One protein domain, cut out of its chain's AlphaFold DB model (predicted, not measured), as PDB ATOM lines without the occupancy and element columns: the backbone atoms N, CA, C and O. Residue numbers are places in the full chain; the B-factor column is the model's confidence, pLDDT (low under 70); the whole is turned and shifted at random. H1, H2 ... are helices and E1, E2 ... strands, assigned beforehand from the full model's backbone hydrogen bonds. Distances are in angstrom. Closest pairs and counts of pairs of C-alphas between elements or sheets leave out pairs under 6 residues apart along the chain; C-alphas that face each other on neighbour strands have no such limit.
ATOM      1  N   THR A  19      54.118  12.916 -27.454       97.88
ATOM      2  CA  THR A  19      53.727  11.683 -28.154       97.88
ATOM      3  C   THR A  19      53.243  11.977 -29.558       97.88
ATOM      4  O   THR A  19      53.840  11.497 -30.525       97.88
ATOM      5  N   SER A  20      52.196  12.790 -29.677       97.25
ATOM      6  CA  SER A  20      51.528  13.074 -30.941       97.25
ATOM      7  C   SER A  20      51.028  14.509 -31.020       97.25
ATOM      8  O   SER A  20      50.835  15.199 -30.017       97.25
ATOM      9  N   VAL A  21      50.795  14.944 -32.252       97.00
ATOM     10  CA  VAL A  21      50.101  16.186 -32.548       97.00
ATOM     11  C   VAL A  21      49.119  15.934 -33.684       97.00
ATOM     12  O   VAL A  21      49.388  15.107 -34.555       97.00
ATOM     13  N   LYS A  22      47.974  16.613 -33.671       95.12
ATOM     14  CA  LYS A  22      47.017  16.577 -34.780       95.12
ATOM     15  C   LYS A  22      46.253  17.883 -34.905       95.12
ATOM     16  O   LYS A  22      45.992  18.554 -33.903       95.12
ATOM     17  N   ILE A  23      45.859  18.206 -36.130       93.31
ATOM     18  CA  ILE A  23      44.840  19.223 -36.367       93.31
ATOM     19  C   ILE A  23      43.479  18.592 -36.088       93.31
ATOM     20  O   ILE A  23      43.183  17.490 -36.545       93.31
ATOM     21  N   VAL A  24      42.668  19.279 -35.296       90.31
ATOM     22  CA  VAL A  24      41.282  18.915 -35.033       90.31
ATOM     23  C   VAL A  24      40.416  20.066 -35.500       90.31
ATOM     24  O   VAL A  24      40.576  21.202 -35.046       90.31
ATOM     25  N   ASP A  25      39.504  19.769 -36.408       79.69
ATOM     26  CA  ASP A  25      38.471  20.686 -36.844       79.69
ATOM     27  C   ASP A  25      37.123  20.325 -36.201       79.69
ATOM     28  O   ASP A  25      36.904  19.214 -35.719       79.69
ATOM     29  N   ASN A  26      36.215  21.300 -36.158       68.88
ATOM     30  CA  ASN A  26      34.796  21.086 -35.843       68.88
ATOM     31  C   ASN A  26      34.497  20.384 -34.499       68.88
ATOM     32  O   ASN A  26      33.523  19.635 -34.398       68.88
ATOM     33  N   LEU A  27      35.296  20.651 -33.457       68.50
ATOM     34  CA  LEU A  27      35.075  20.110 -32.103       68.50
ATOM     35  C   LEU A  27      33.728  20.531 -31.500       68.50
ATOM     36  O   LEU A  27      33.162  19.792 -30.699       68.50
ATOM     37  N   ASP A  28      33.214  21.692 -31.900       62.72
ATOM     38  CA  ASP A  28      31.901  22.177 -31.498       62.72
ATOM     39  C   ASP A  28      31.212  22.846 -32.693       62.72
ATOM     40  O   ASP A  28      31.596  23.929 -33.137       62.72
ATOM     41  N   ARG A  29      30.201  22.171 -33.254       53.69
ATOM     42  CA  ARG A  29      29.518  22.567 -34.500       53.69
ATOM     43  C   ARG A  29      28.732  23.885 -34.390       53.69
ATOM     44  O   ARG A  29      28.221  24.350 -35.403       53.69
ATOM     45  N   GLY A  30      28.624  24.477 -33.196       49.38
ATOM     46  CA  GLY A  30      27.910  25.740 -32.957       49.38
ATOM     47  C   GLY A  30      28.794  26.941 -32.602       49.38
ATOM     48  O   GLY A  30      28.317  28.074 -32.620       49.38
ATOM     49  N   SER A  31      30.075  26.730 -32.293       56.78
ATOM     50  CA  SER A  31      30.973  27.760 -31.767       56.78
ATOM     51  C   SER A  31      32.164  27.934 -32.708       56.78
ATOM     52  O   SER A  31      33.105  27.143 -32.701       56.78
ATOM     53  N   GLY A  32      32.168  29.013 -33.501       57.94
ATOM     54  CA  GLY A  32      33.289  29.362 -34.392       57.94
ATOM     55  C   GLY A  32      34.642  29.539 -33.678       57.94
ATOM     56  O   GLY A  32      35.671  29.686 -34.330       57.94
ATOM     57  N   ASN A  33      34.660  29.490 -32.342       57.31
ATOM     58  CA  ASN A  33      35.860  29.549 -31.512       57.31
ATOM     59  C   ASN A  33      36.632  28.220 -31.433       57.31
ATOM     60  O   ASN A  33      37.737  28.217 -30.896       57.31
ATOM     61  N   PHE A  34      36.094  27.106 -31.943       66.94
ATOM     62  CA  PHE A  34      36.760  25.792 -31.923       66.94
ATOM     63  C   PHE A  34      36.914  25.171 -33.317       66.94
ATOM     64  O   PHE A  34      37.090  23.958 -33.439       66.94
ATOM     65  N   ASP A  35      36.847  25.983 -34.375       75.56
ATOM     66  CA  ASP A  35      36.892  25.476 -35.750       75.56
ATOM     67  C   ASP A  35      38.282  24.960 -36.164       75.56
ATOM     68  O   ASP A  35      38.368  24.119 -37.059       75.56
ATOM     69  N   ARG A  36      39.359  25.414 -35.506       87.25
ATOM     70  CA  ARG A  36      40.754  25.076 -35.825       87.25
ATOM     71  C   ARG A  36      41.591  24.920 -34.560       87.25
ATOM     72  O   ARG A  36      42.093  25.892 -33.987       87.25
ATOM     73  N   MET A  37      41.749  23.674 -34.129       92.19
ATOM     74  CA  MET A  37      42.477  23.327 -32.916       92.19
ATOM     75  C   MET A  37      43.712  22.489 -33.240       92.19
ATOM     76  O   MET A  37      43.668  21.560 -34.038       92.19
ATOM     77  N   LEU A  38      44.806  22.781 -32.555       95.06
ATOM     78  CA  LEU A  38      45.956  21.908 -32.424       95.06
ATOM     79  C   LEU A  38      45.772  21.065 -31.168       95.06
ATOM     80  O   LEU A  38      45.675  21.608 -30.065       95.06
ATOM     81  N   GLN A  39      45.718  19.748 -31.320       95.88
ATOM     82  CA  GLN A  39      45.806  18.832 -30.193       95.88
ATOM     83  C   GLN A  39      47.255  18.381 -30.038       95.88
ATOM     84  O   GLN A  39      47.799  17.776 -30.954       95.88
ATOM     85  N   ILE A  40      47.850  18.659 -28.881       97.38
ATOM     86  CA  ILE A  40      49.209  18.260 -28.498       97.38
ATOM     87  C   ILE A  40      49.080  17.227 -27.383       97.38
ATOM     88  O   ILE A  40      48.482  17.536 -26.354       97.38
ATOM     89  N   CYS A  41      49.606  16.021 -27.566       97.62
ATOM     90  CA  CYS A  41      49.528  14.957 -26.571       97.62
ATOM     91  C   CYS A  41      50.907  14.603 -26.015       97.62
ATOM     92  O   CYS A  41      51.918  14.649 -26.717       97.62
ATOM     93  N   PHE A  42      50.912  14.223 -24.741       98.06
ATOM     94  CA  PHE A  42      52.092  13.859 -23.968       98.06
ATOM     95  C   PHE A  42      52.047  12.382 -23.556       98.06
ATOM     96  O   PHE A  42      50.995  11.739 -23.644       98.06
ATOM     97  N   THR A  43      53.177  11.823 -23.117       97.75
ATOM     98  CA  THR A  43      53.228  10.449 -22.575       97.75
ATOM     99  C   THR A  43      52.406  10.340 -21.284       97.75
ATOM    100  O   THR A  43      51.679   9.358 -21.072       97.75
ATOM    101  N   GLU A  44      52.425  11.399 -20.473       96.62
ATOM    102  CA  GLU A  44      51.687  11.546 -19.218       96.62
ATOM    103  C   GLU A  44      50.946  12.893 -19.149       96.62
ATOM    104  O   GLU A  44      51.320  13.837 -19.846       96.62
ATOM    105  N   PRO A  45      49.889  13.020 -18.323       96.31
ATOM    106  CA  PRO A  45      49.228  14.301 -18.099       96.31
ATOM    107  C   PRO A  45      50.192  15.329 -17.507       96.31
ATOM    108  O   PRO A  45      51.004  15.006 -16.640       96.31
ATOM    109  N   LEU A  46      50.061  16.589 -17.924       95.62
ATOM    110  CA  LEU A  46      50.866  17.669 -17.360       95.62
ATOM    111  C   LEU A  46      50.570  17.818 -15.864       95.62
ATOM    112  O   LEU A  46      49.414  17.953 -15.463       95.62
ATOM    113  N   ARG A  47      51.626  17.834 -15.047       93.94
ATOM    114  CA  ARG A  47      51.550  18.030 -13.588       93.94
ATOM    115  C   ARG A  47      51.979  19.430 -13.142       93.94
ATOM    116  O   ARG A  47      51.800  19.777 -11.980       93.94
ATOM    117  N   ALA A  48      52.507  20.229 -14.062       94.94
ATOM    118  CA  ALA A  48      52.901  21.614 -13.854       94.94
ATOM    119  C   ALA A  48      52.574  22.458 -15.095       94.94
ATOM    120  O   ALA A  48      52.213  21.929 -16.151       94.94
ATOM    121  N   ASP A  49      52.690  23.773 -14.946       96.44
ATOM    122  CA  ASP A  49      52.588  24.722 -16.049       96.44
ATOM    123  C   ASP A  49      53.897  24.725 -16.856       96.44
ATOM    124  O   ASP A  49      54.976  24.816 -16.272       96.44
ATOM    125  N   TYR A  50      53.797  24.694 -18.186       97.19
ATOM    126  CA  TYR A  50      54.935  24.781 -19.112       97.19
ATOM    127  C   TYR A  50      54.651  25.816 -20.186       97.19
ATOM    128  O   TYR A  50      53.500  25.999 -20.581       97.19
ATOM    129  N   TYR A  51      55.673  26.467 -20.723       97.25
ATOM    130  CA  TYR A  51      55.500  27.271 -21.927       97.25
ATOM    131  C   TYR A  51      55.691  26.388 -23.159       97.25
ATOM    132  O   TYR A  51      56.641  25.616 -23.226       97.25
ATOM    133  N   HIS A  52      54.815  26.511 -24.156       97.75
ATOM    134  CA  HIS A  52      55.045  25.879 -25.455       97.75
ATOM    135  C   HIS A  52      55.187  26.920 -26.555       97.75
ATOM    136  O   HIS A  52      54.502  27.947 -26.548       97.75
ATOM    137  N   ARG A  53      56.021  26.595 -27.538       97.06
ATOM    138  CA  ARG A  53      56.064  27.235 -28.848       97.06
ATOM    139  C   ARG A  53      55.689  26.202 -29.907       97.06
ATOM    140  O   ARG A  53      56.107  25.050 -29.830       97.06
ATOM    141  N   ALA A  54      54.897  26.623 -30.882       97.00
ATOM    142  CA  ALA A  54      54.526  25.823 -32.034       97.00
ATOM    143  C   ALA A  54      54.878  26.574 -33.320       97.00
ATOM    144  O   ALA A  54      54.639  27.780 -33.426       97.00
ATOM    145  N   VAL A  55      55.421  25.852 -34.297       96.81
ATOM    146  CA  VAL A  55      55.592  26.316 -35.676       96.81
ATOM    147  C   VAL A  55      54.909  25.310 -36.586       96.81
ATOM    148  O   VAL A  55      55.276  24.138 -36.585       96.81
ATOM    149  N   LEU A  56      53.916  25.759 -37.346       96.69
ATOM    150  CA  LEU A  56      53.158  24.925 -38.269       96.69
ATOM    151  C   LEU A  56      53.384  25.424 -39.689       96.69
ATOM    152  O   LEU A  56      53.342  26.631 -39.934       96.69
ATOM    153  N   ILE A  57      53.602  24.495 -40.613       96.75
ATOM    154  CA  ILE A  57      53.790  24.769 -42.035       96.75
ATOM    155  C   ILE A  57      52.813  23.884 -42.812       96.75
ATOM    156  O   ILE A  57      52.679  22.689 -42.549       96.75
ATOM    157  N   SER A  58      52.081  24.490 -43.740       96.81
ATOM    158  CA  SER A  58      51.181  23.782 -44.657       96.81
ATOM    159  C   SER A  58      51.916  23.272 -45.898       96.81
ATOM    160  O   SER A  58      53.026  23.710 -46.206       96.81
ATOM    161  N   ASN A  59      51.272  22.393 -46.667       97.00
ATOM    162  CA  ASN A  59      51.790  21.937 -47.963       97.00
ATOM    163  C   ASN A  59      52.062  23.093 -48.945       97.00
ATOM    164  O   ASN A  59      52.975  23.005 -49.761       97.00
ATOM    165  N   GLN A  60      51.303  24.188 -48.846       95.88
ATOM    166  CA  GLN A  60      51.448  25.391 -49.673       95.88
ATOM    167  C   GLN A  60      52.528  26.350 -49.139       95.88
ATOM    168  O   GLN A  60      52.726  27.429 -49.691       95.88
ATOM    169  N   GLY A  61      53.219  25.994 -48.052       94.19
ATOM    170  CA  GLY A  61      54.266  26.817 -47.446       94.19
ATOM    171  C   GLY A  61      53.751  27.948 -46.554       94.19
ATOM    172  O   GLY A  61      54.557  28.700 -46.007       94.19
ATOM    173  N   PHE A  62      52.434  28.067 -46.343       94.12
ATOM    174  CA  PHE A  62      51.899  28.989 -45.339       94.12
ATOM    175  C   PHE A  62      52.350  28.547 -43.943       94.12
ATOM    176  O   PHE A  62      52.130  27.395 -43.558       94.12
ATOM    177  N   LYS A  63      52.984  29.472 -43.215       94.44
ATOM    178  CA  LYS A  63      53.559  29.270 -41.884       94.44
ATOM    179  C   LYS A  63      52.782  30.076 -40.846       94.44
ATOM    180  O   LYS A  63      52.570  31.274 -41.025       94.44
ATOM    181  N   ILE A  64      52.470  29.442 -39.719       93.69
ATOM    182  CA  ILE A  64      52.065  30.130 -38.487       93.69
ATOM    183  C   ILE A  64      53.010  29.746 -37.354       93.69
ATOM    184  O   ILE A  64      53.488  28.614 -37.281       93.69
ATOM    185  N   GLU A  65      53.299  30.692 -36.468       94.44
ATOM    186  CA  GLU A  65      54.123  30.437 -35.293       94.44
ATOM    187  C   GLU A  65      53.650  31.246 -34.094       94.44
ATOM    188  O   GLU A  65      53.265  32.404 -34.222       94.44
ATOM    189  N   GLY A  66      53.722  30.645 -32.914       93.25
ATOM    190  CA  GLY A  66      53.385  31.327 -31.676       93.25
ATOM    191  C   GLY A  66      53.584  30.428 -30.468       93.25
ATOM    192  O   GLY A  66      54.083  29.312 -30.580       93.25
ATOM    193  N   GLY A  67      53.205  30.917 -29.294       94.12
ATOM    194  CA  GLY A  67      53.364  30.164 -28.059       94.12
ATOM    195  C   GLY A  67      52.498  30.692 -26.930       94.12
ATOM    196  O   GLY A  67      52.042  31.834 -26.950       94.12
ATOM    197  N   SER A  68      52.222  29.831 -25.959       94.50
ATOM    198  CA  SER A  68      51.473  30.176 -24.747       94.50
ATOM    199  C   SER A  68      51.696  29.124 -23.660       94.50
ATOM    200  O   SER A  68      52.336  28.099 -23.889       94.50
ATOM    201  N   MET A  69      51.161  29.353 -22.463       95.94
ATOM    202  CA  MET A  69      51.262  28.372 -21.382       95.94
ATOM    203  C   MET A  69      50.379  27.147 -21.653       95.94
ATOM    204  O   MET A  69      49.210  27.268 -22.030       95.94
ATOM    205  N   LEU A  70      50.932  25.959 -21.441       95.81
ATOM    206  CA  LEU A  70      50.239  24.698 -21.212       95.81
ATOM    207  C   LEU A  70      50.035  24.524 -19.714       95.81
ATOM    208  O   LEU A  70      50.967  24.725 -18.944       95.81
ATOM    209  N   ARG A  71      48.808  24.189 -19.312       94.69
ATOM    210  CA  ARG A  71      48.433  24.053 -17.903       94.69
ATOM    211  C   ARG A  71      47.777  22.697 -17.660       94.69
ATOM    212  O   ARG A  71      47.030  22.242 -18.538       94.69
ATOM    213  N   PRO A  72      47.986  22.075 -16.491       93.12
ATOM    214  CA  PRO A  72      47.221  20.911 -16.066       93.12
ATOM    215  C   PRO A  72      45.718  21.209 -16.109       93.12
ATOM    216  O   PRO A  72      45.272  22.294 -15.723       93.12
ATOM    217  N   ARG A  73      44.911  20.259 -16.591       87.31
ATOM    218  CA  ARG A  73      43.453  20.429 -16.634       87.31
ATOM    219  C   ARG A  73      42.869  20.047 -15.276       87.31
ATOM    220  O   ARG A  73      42.777  18.870 -14.961       87.31
ATOM    221  N   ALA A  74      42.418  21.028 -14.496       86.38
ATOM    222  CA  ALA A  74      41.819  20.760 -13.183       86.38
ATOM    223  C   ALA A  74      40.561  19.872 -13.260       86.38
ATOM    224  O   ALA A  74      40.324  19.060 -12.375       86.38
ATOM    225  N   SER A  75      39.767  20.010 -14.327       87.44
ATOM    226  CA  SER A  75      38.527  19.247 -14.526       87.44
ATOM    227  C   SER A  75      38.738  17.836 -15.084       87.44
ATOM    228  O   SER A  75      37.791  17.062 -15.127       87.44
ATOM    229  N   ASP A  76      39.929  17.542 -15.608       88.50
ATOM    230  CA  ASP A  76      40.262  16.274 -16.266       88.50
ATOM    231  C   ASP A  76      41.774  16.015 -16.107       88.50
ATOM    232  O   ASP A  76      42.545  16.184 -17.060       88.50
ATOM    233  N   PRO A  77      42.228  15.722 -14.872       90.38
ATOM    234  CA  PRO A  77      43.648  15.680 -14.517       90.38
ATOM    235  C   PRO A  77      44.410  14.520 -15.167       90.38
ATOM    236  O   PRO A  77      45.638  14.557 -15.211       90.38
ATOM    237  N   ASP A  78      43.696  13.523 -15.690       94.12
ATOM    238  CA  ASP A  78      44.274  12.370 -16.384       94.12
ATOM    239  C   ASP A  78      44.366  12.584 -17.904       94.12
ATOM    240  O   ASP A  78      44.866  11.728 -18.641       94.12
ATOM    241  N   ASN A  79      43.929  13.747 -18.400       93.31
ATOM    242  CA  ASN A  79      44.021  14.070 -19.812       93.31
ATOM    243  C   ASN A  79      45.462  14.352 -20.235       93.31
ATOM    244  O   ASN A  79      46.075  15.356 -19.864       93.31
ATOM    245  N   LYS A  80      45.972  13.491 -21.109       96.69
ATOM    246  CA  LYS A  80      47.313  13.610 -21.686       96.69
ATOM    247  C   LYS A  80      47.406  14.634 -22.815       96.69
ATOM    248  O   LYS A  80      48.502  14.908 -23.288       96.69
ATOM    249  N   CYS A  81      46.283  15.180 -23.279       95.88
ATOM    250  CA  CYS A  81      46.225  16.034 -24.454       95.88
ATOM    251  C   CYS A  81      45.759  17.457 -24.120       95.88
ATOM    252  O   CYS A  81      44.818  17.696 -23.365       95.88
ATOM    253  N   GLN A  82      46.409  18.423 -24.756       94.75
ATOM    254  CA  GLN A  82      46.125  19.845 -24.669       94.75
ATOM    255  C   GLN A  82      45.548  20.325 -25.996       94.75
ATOM    256  O   GLN A  82      46.098  20.039 -27.057       94.75
ATOM    257  N   LEU A  83      44.449  21.074 -25.938       92.94
ATOM    258  CA  LEU A  83      43.858  21.722 -27.105       92.94
ATOM    259  C   LEU A  83      44.282  23.188 -27.157       92.94
ATOM    260  O   LEU A  83      44.164  23.919 -26.167       92.94
ATOM    261  N   ARG A  84      44.763  23.635 -28.314       93.31
ATOM    262  CA  ARG A  84      45.169  25.020 -28.554       93.31
ATOM    263  C   ARG A  84      44.515  25.551 -29.812       93.31
ATOM    264  O   ARG A  84      44.622  24.950 -30.869       93.31
ATOM    265  N   ASN A  85      43.821  26.674 -29.686       92.12
ATOM    266  CA  ASN A  85      43.224  27.331 -30.838       92.12
ATOM    267  C   ASN A  85      44.339  27.936 -31.701       92.12
ATOM    268  O   ASN A  85      45.150  28.710 -31.190       92.12
ATOM    269  N   LEU A  86      44.371  27.597 -32.992       92.56
ATOM    270  CA  LEU A  86      45.400  28.078 -33.915       92.56
ATOM    271  C   LEU A  86      45.412  29.604 -34.059       92.56
ATOM    272  O   LEU A  86      46.475  30.191 -34.254       92.56
ATOM    273  N   TYR A  87      44.267  30.272 -33.894       90.56
ATOM    274  CA  TYR A  87      44.200  31.734 -33.915       90.56
ATOM    275  C   TYR A  87      44.977  32.379 -32.761       90.56
ATOM    276  O   TYR A  87      45.344  33.545 -32.868       90.56
ATOM    277  N   ASN A  88      45.286  31.643 -31.687       90.31
ATOM    278  CA  ASN A  88      46.125  32.152 -30.597       90.31
ATOM    279  C   ASN A  88      47.602  32.283 -31.002       90.31
ATOM    280  O   ASN A  88      48.376  32.909 -30.281       90.31
ATOM    281  N   TYR A  89      47.997  31.705 -32.138       91.62
ATOM    282  CA  TYR A  89      49.323  31.892 -32.723       91.62
ATOM    283  C   TYR A  89      49.381  33.088 -33.683       91.62
ATOM    284  O   TYR A  89      50.441  33.402 -34.213       91.62
ATOM    285  N   VAL A  90      48.263  33.787 -33.904       89.19
ATOM    286  CA  VAL A  90      48.249  35.024 -34.689       89.19
ATOM    287  C   VAL A  90      48.813  36.161 -33.838       89.19
ATOM    288  O   VAL A  90      48.242  36.539 -32.816       89.19
ATOM    289  N   GLY A  91      49.949  36.709 -34.266       85.06
ATOM    290  CA  GLY A  91      50.637  37.812 -33.602       85.06
ATOM    291  C   GLY A  91      50.467  39.146 -34.331       85.06
ATOM    292  O   GLY A  91      49.894  39.222 -35.413       85.06
ATOM    293  N   LYS A  92      51.039  40.216 -33.764       81.06
ATOM    294  CA  LYS A  92      51.027  41.564 -34.373       81.06
ATOM    295  C   LYS A  92      51.702  41.629 -35.750       81.06
ATOM    296  O   LYS A  92      51.368  42.500 -36.539       81.06
ATOM    297  N   ASN A  93      52.633  40.716 -36.017       82.19
ATOM    298  CA  ASN A  93      53.396  40.655 -37.266       82.19
ATOM    299  C   ASN A  93      52.783  39.681 -38.287       82.19
ATOM    300  O   ASN A  93      53.398  39.408 -39.315       82.19
ATOM    301  N   SER A  94      51.615  39.102 -37.997       84.44
ATOM    302  CA  SER A  94      50.936  38.216 -38.937       84.44
ATOM    303  C   SER A  94      50.392  39.007 -40.136       84.44
ATOM    304  O   SER A  94      49.950  40.145 -39.964       84.44
ATOM    305  N   PRO A  95      50.400  38.426 -41.349       84.38
ATOM    306  CA  PRO A  95      49.907  39.108 -42.539       84.38
ATOM    307  C   PRO A  95      48.394  39.389 -42.450       84.38
ATOM    308  O   PRO A  95      47.666  38.667 -41.757       84.38
ATOM    309  N   PRO A  96      47.885  40.400 -43.177       88.31
ATOM    310  CA  PRO A  96      46.447  40.567 -43.373       88.31
ATOM    311  C   PRO A  96      45.819  39.278 -43.924       88.31
ATOM    312  O   PRO A  96      46.417  38.612 -44.765       88.31
ATOM    313  N   GLY A  97      44.626  38.912 -43.451       89.44
ATOM    314  CA  GLY A  97      43.935  37.697 -43.906       89.44
ATOM    315  C   GLY A  97      44.433  36.382 -43.283       89.44
ATOM    316  O   GLY A  97      44.031  35.299 -43.698       89.44
ATOM    317  N   VAL A  98      45.315  36.434 -42.275       91.00
ATOM    318  CA  VAL A  98      45.875  35.228 -41.631       91.00
ATOM    319  C   VAL A  98      44.806  34.286 -41.061       91.00
ATOM    320  O   VAL A  98      45.017  33.078 -41.021       91.00
ATOM    321  N   ARG A  99      43.649  34.800 -40.620       90.50
ATOM    322  CA  ARG A  99      42.578  33.957 -40.061       90.50
ATOM    323  C   ARG A  99      41.912  33.131 -41.157       90.50
ATOM    324  O   ARG A  99      41.649  31.953 -40.949       90.50
ATOM    325  N   GLU A 100      41.687  33.732 -42.316       90.81
ATOM    326  CA  GLU A 100      41.180  33.080 -43.519       90.81
ATOM    327  C   GLU A 100      42.189  32.039 -44.020       90.81
ATOM    328  O   GLU A 100      41.817  30.890 -44.246       90.81
ATOM    329  N   MET A 101      43.479  32.385 -44.053       93.00
ATOM    330  CA  MET A 101      44.550  31.447 -44.412       93.00
ATOM    331  C   MET A 101      44.656  30.262 -43.441       93.00
ATOM    332  O   MET A 101      44.877  29.134 -43.871       93.00
ATOM    333  N   ILE A 102      44.473  30.475 -42.132       92.69
ATOM    334  CA  ILE A 102      44.396  29.380 -41.150       92.69
ATOM    335  C   ILE A 102      43.210  28.465 -41.472       92.69
ATOM    336  O   ILE A 102      43.357  27.243 -41.448       92.69
ATOM    337  N   LYS A 103      42.043  29.027 -41.803       91.12
ATOM    338  CA  LYS A 103      40.867  28.225 -42.162       91.12
ATOM    339  C   LYS A 103      41.094  27.386 -43.414       91.12
ATOM    340  O   LYS A 103      40.643  26.242 -43.432       91.12
ATOM    341  N   GLU A 104      41.762  27.948 -44.414       91.94
ATOM    342  CA  GLU A 104      42.011  27.306 -45.704       91.94
ATOM    343  C   GLU A 104      43.134  26.263 -45.630       91.94
ATOM    344  O   GLU A 104      42.964  25.138 -46.092       91.94
ATOM    345  N   PHE A 105      44.265  26.611 -45.012       93.56
ATOM    346  CA  PHE A 105      45.485  25.808 -45.105       93.56
ATOM    347  C   PHE A 105      45.784  24.960 -43.871       93.56
ATOM    348  O   PHE A 105      46.434  23.925 -44.004       93.56
ATOM    349  N   MET A 106      45.328  25.348 -42.678       93.38
ATOM    350  CA  MET A 106      45.609  24.606 -41.441       93.38
ATOM    351  C   MET A 106      44.485  23.616 -41.134       93.38
ATOM    352  O   MET A 106      43.804  23.711 -40.114       93.38
ATOM    353  N   VAL A 107      44.279  22.682 -42.059       92.06
ATOM    354  CA  VAL A 107      43.266  21.620 -41.992       92.06
ATOM    355  C   VAL A 107      43.934  20.241 -41.914       92.06
ATOM    356  O   VAL A 107      45.082  20.113 -42.349       92.06
ATOM    357  N   PRO A 108      43.252  19.210 -41.372       92.88
ATOM    358  CA  PRO A 108      43.799  17.855 -41.312       92.88
ATOM    359  C   PRO A 108      44.271  17.361 -42.687       92.88
ATOM    360  O   PRO A 108      43.556  17.504 -43.680       92.88
ATOM    361  N   GLY A 109      45.475  16.789 -42.751       93.12
ATOM    362  CA  GLY A 109      46.080  16.291 -43.989       93.12
ATOM    363  C   GLY A 109      46.708  17.360 -44.892       93.12
ATOM    364  O   GLY A 109      47.306  17.008 -45.911       93.12
ATOM    365  N   ASN A 110      46.610  18.650 -44.546       95.19
ATOM    366  CA  ASN A 110      47.248  19.735 -45.300       95.19
ATOM    367  C   ASN A 110      48.422  20.401 -44.556       95.19
ATOM    368  O   ASN A 110      49.012  21.362 -45.061       95.19
ATOM    369  N   VAL A 111      48.795  19.892 -43.377       96.00
ATOM    370  CA  VAL A 111      49.916  20.411 -42.584       96.00
ATOM    371  C   VAL A 111      51.129  19.503 -42.763       96.00
ATOM    372  O   VAL A 111      51.166  18.368 -42.297       96.00
ATOM    373  N   ASN A 112      52.165  19.990 -43.444       96.69
ATOM    374  CA  ASN A 112      53.325  19.157 -43.758       96.69
ATOM    375  C   ASN A 112      54.297  19.025 -42.583       96.69
ATOM    376  O   ASN A 112      55.002  18.019 -42.490       96.69
ATOM    377  N   GLN A 113      54.364  20.029 -41.705       97.69
ATOM    378  CA  GLN A 113      55.288  20.073 -40.578       97.69
ATOM    379  C   GLN A 113      54.661  20.785 -39.384       97.69
ATOM    380  O   GLN A 113      54.074  21.858 -39.519       97.69
ATOM    381  N   VAL A 114      54.862  20.212 -38.201       97.94
ATOM    382  CA  VAL A 114      54.576  20.856 -36.920       97.94
ATOM    383  C   VAL A 114      55.763  20.642 -35.994       97.94
ATOM    384  O   VAL A 114      56.041  19.515 -35.589       97.94
ATOM    385  N   LEU A 115      56.462  21.718 -35.651       98.38
ATOM    386  CA  LEU A 115      57.483  21.729 -34.607       98.38
ATOM    387  C   LEU A 115      56.834  22.180 -33.302       98.38
ATOM    388  O   LEU A 115      56.298  23.288 -33.240       98.38
ATOM    389  N   ILE A 116      56.905  21.341 -32.270       98.31
ATOM    390  CA  ILE A 116      56.511  21.698 -30.906       98.31
ATOM    391  C   ILE A 116      57.761  21.734 -30.038       98.31
ATOM    392  O   ILE A 116      58.534  20.781 -30.022       98.31
ATOM    393  N   GLN A 117      57.921  22.831 -29.308       98.38
ATOM    394  CA  GLN A 117      58.984  23.053 -28.336       98.38
ATOM    395  C   GLN A 117      58.348  23.347 -26.982       98.38
ATOM    396  O   GLN A 117      57.466  24.210 -26.893       98.38
ATOM    397  N   ILE A 118      58.791  22.656 -25.938       98.12
ATOM    398  CA  ILE A 118      58.342  22.855 -24.563       98.12
ATOM    399  C   ILE A 118      59.485  23.434 -23.737       98.12
ATOM    400  O   ILE A 118      60.634  23.028 -23.876       98.12
ATOM    401  N   TYR A 119      59.154  24.375 -22.863       97.56
ATOM    402  CA  TYR A 119      60.067  25.047 -21.953       97.56
ATOM    403  C   TYR A 119      59.463  25.048 -20.553       97.56
ATOM    404  O   TYR A 119      58.236  25.101 -20.404       97.56
ATOM    405  N   ASP A 120      60.313  25.066 -19.527       95.44
ATOM    406  CA  ASP A 120      59.847  25.265 -18.154       95.44
ATOM    407  C   ASP A 120      59.101  26.595 -18.020       95.44
ATOM    408  O   ASP A 120      57.998  26.635 -17.486       95.44
ATOM    409  N   GLU A 121      59.657  27.675 -18.562       95.56
ATOM    410  CA  GLU A 121      59.068  29.015 -18.554       95.56
ATOM    411  C   GLU A 121      59.166  29.653 -19.939       95.56
ATOM    412  O   GLU A 121      59.825  29.132 -20.840       95.56
ATOM    413  N   LYS A 122      58.504  30.798 -20.136       96.06
ATOM    414  CA  LYS A 122      58.627  31.540 -21.395       96.06
ATOM    415  C   LYS A 122      60.099  31.940 -21.614       96.06
ATOM    416  O   LYS A 122      60.615  32.697 -20.791       96.06
ATOM    417  N   PRO A 123      60.749  31.507 -22.710       94.12
ATOM    418  CA  PRO A 123      62.148  31.837 -22.963       94.12
ATOM    419  C   PRO A 123      62.317  33.347 -23.177       94.12
ATOM    420  O   PRO A 123      61.457  34.001 -23.781       94.12
ATOM    421  N   THR A 124      63.422  33.900 -22.673       93.31
ATOM    422  CA  THR A 124      63.769  35.329 -22.774       93.31
ATOM    423  C   THR A 124      64.952  35.600 -23.706       93.31
ATOM    424  O   THR A 124      65.211  36.753 -24.049       93.31
ATOM    425  N   GLY A 125      65.624  34.550 -24.172       91.25
ATOM    426  CA  GLY A 125      66.749  34.593 -25.093       91.25
ATOM    427  C   GLY A 125      67.016  33.224 -25.720       91.25
ATOM    428  O   GLY A 125      66.227  32.742 -26.530       91.25
ATOM    429  N   ASN A 126      68.166  32.637 -25.378       89.62
ATOM    430  CA  ASN A 126      68.700  31.421 -26.003       89.62
ATOM    431  C   ASN A 126      68.458  30.155 -25.166       89.62
ATOM    432  O   ASN A 126      69.211  29.188 -25.285       89.62
ATOM    433  N   GLU A 127      67.465  30.166 -24.277       94.25
ATOM    434  CA  GLU A 127      67.099  28.977 -23.517       94.25
ATOM    435  C   GLU A 127      66.704  27.853 -24.487       94.25
ATOM    436  O   GLU A 127      65.972  28.069 -25.457       94.25
ATOM    437  N   LEU A 128      67.213  26.648 -24.237       95.06
ATOM    438  CA  LEU A 128      66.875  25.469 -25.028       95.06
ATOM    439  C   LEU A 128      65.546  24.877 -24.538       95.06
ATOM    440  O   LEU A 128      65.255  24.952 -23.340       95.06
ATOM    441  N   PRO A 129      64.734  24.296 -25.435       97.00
ATOM    442  CA  PRO A 129      63.556  23.557 -25.013       97.00
ATOM    443  C   PRO A 129      63.960  22.339 -24.172       97.00
ATOM    444  O   PRO A 129      64.971  21.694 -24.445       97.00
ATOM    445  N   ILE A 130      63.149  22.018 -23.163       96.75
ATOM    446  CA  ILE A 130      63.296  20.794 -22.357       96.75
ATOM    447  C   ILE A 130      62.825  19.552 -23.120       96.75
ATOM    448  O   ILE A 130      63.228  18.441 -22.797       96.75
ATOM    449  N   GLU A 131      61.969  19.755 -24.122       97.75
ATOM    450  CA  GLU A 131      61.438  18.734 -25.018       97.75
ATOM    451  C   GLU A 131      61.116  19.395 -26.364       97.75
ATOM    452  O   GLU A 131      60.492  20.461 -26.418       97.75
ATOM    453  N   GLU A 132      61.535  18.772 -27.462       98.12
ATOM    454  CA  GLU A 132      61.301  19.257 -28.818       98.12
ATOM    455  C   GLU A 132      60.986  18.089 -29.746       98.12
ATOM    456  O   GLU A 132      61.714  17.097 -29.789       98.12
ATOM    457  N   LYS A 133      59.932  18.235 -30.554       98.44
ATOM    458  CA  LYS A 133      59.581  17.225 -31.550       98.44
ATOM    459  C   LYS A 133      59.049  17.850 -32.828       98.44
ATOM    460  O   LYS A 133      58.144  18.688 -32.809       98.44
ATOM    461  N   LEU A 134      59.606  17.399 -33.951       98.12
ATOM    462  CA  LEU A 134      59.120  17.704 -35.290       98.12
ATOM    463  C   LEU A 134      58.229  16.566 -35.782       98.12
ATOM    464  O   LEU A 134      58.678  15.439 -35.983       98.12
ATOM    465  N   PHE A 135      56.976  16.895 -36.038       97.81
ATOM    466  CA  PHE A 135      56.001  16.014 -36.654       97.81
ATOM    467  C   PHE A 135      55.834  16.385 -38.127       97.81
ATOM    468  O   PHE A 135      55.953  17.557 -38.494       97.81
ATOM    469  N   ARG A 136      55.576  15.395 -38.983       97.00
ATOM    470  CA  ARG A 136      55.447  15.582 -40.433       97.00
ATOM    471  C   ARG A 136      54.168  14.930 -40.945       97.00
ATOM    472  O   ARG A 136      53.811  13.869 -40.445       97.00
ATOM    473  N   ASN A 137      53.566  15.527 -41.974       92.25
ATOM    474  CA  ASN A 137      52.392  15.028 -42.702       92.25
ATOM    475  C   ASN A 137      51.182  14.740 -41.789       92.25
ATOM    476  O   ASN A 137      50.860  13.584 -41.521       92.25
TER     477      ASN A 137
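AT A GLANCE: This is residues 19 to 137 of the 138 residues of an uncharacterized protein of Thiomicrospira sp. XS5 (UniProt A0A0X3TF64). Two sheets stand face to face as a sandwich, a four-stranded one of E4, E3, E6 and E7 and a three-stranded one of E1, E2 and E5, with their strands crossed at 56 degrees. The helix H2 caps one end of the sandwich, and the very short H1 sits at the side where E4 and E5 are the edge strands. The printed part has 119 residues with seven named strands and two named helices, along the chain E1, E2, E3, E4, E5, H1, H2, E6, E7. The sheets run in the orders E4, E3, E6, E7 and E1, E2, E5, both antiparallel throughout, and the class is mostly strand. The whole is compact and rounded, with a radius of gyration of the C-alphas of 14.2 A and spans of 37 by 35 by 27 A.

HOW THE PARTS SIT: The larger sheet has the inner strands E3, residues 50 to 58, and E6, residues 111 to 119, and the edge strands E4, residues 63 to 70, and E7, residues 131 to 136. It is twisted, with C-alphas up to 6.0 A off its best plane. E3 and E6 are antiparallel at 165 degrees, with N 55 and O 115 within hydrogen-bond range at 2.9 A. E3 and E4 form a hairpin, with N 54 and O 66 at 2.8 A. E6 and E7 form another, with N 116 and O 133 at 3.0 A. The smaller sheet has E2, residues 36 to 42, between E1, residues 19 to 25, and E5, residues 81 to 85. E1 and E2 are a hairpin, with N 24 and O 37 at 2.8 A, and E2 and E5 are antiparallel at 155 degrees, with N 38 and O 84 at 2.8 A. The parts of the two sheets that face each other are 9.8 A apart centre to centre, and their best planes differ by 4 degrees. The closest C-alphas of E1 and E7 are those of Val 21 and Phe 135, 7.2 A apart; those of E4 and E5 are Leu 70 and Gln 82, also 7.2 A apart. H1, residues 86 to 89, is on the larger sheet at a height of 5.7 A, its closest C-alphas to E4 being Tyr 89 and Gly 66 at 4.2 A; it only grazes the smaller sheet with residues 86 to 88. H2, residues 98 to 105, only grazes the larger sheet, and its closest C-alphas to E3 are Phe 105 and Ser 58, 6.1 A apart. H1 and H2 only just touch, with 3 pairs of C-alphas within 8 A, the closest being Tyr 87 and Arg 99 at 6.7 A. In H2 every O i to N i+4 pair is within hydrogen-bond range, while H1 is too short for such a pair.

IN THESE COORDINATES: E1 begins at C-alpha 19, (53.727, 11.683, -28.154), and is 19.7 A long; E2 is 19.9 A. E3 runs 25.8 A from C-alpha 50 at (54.935, 24.781, -19.112), and E4 runs 21.4 A. E5 is 13.3 A long, and E6 is 23.5 A. H2 is 10.0 A long and H1 has four residues. E7 is 16.8 A long and ends at C-alpha 136, (55.447, 15.582, -40.433).

THE WHOLE: The two C-alphas farthest apart are those of Gly 30 and Asn 126, at 41.8 A. The printed part, residues 19 to 137, has no cut. The one long link is E6 to E7, with 11 residues; E3 to E4, E5 to H1 and H2 to E6 are tight. The mean pLDDT of the printed part is 91.1, and residues 26 to 34, in the link E1 to E2, are under 70.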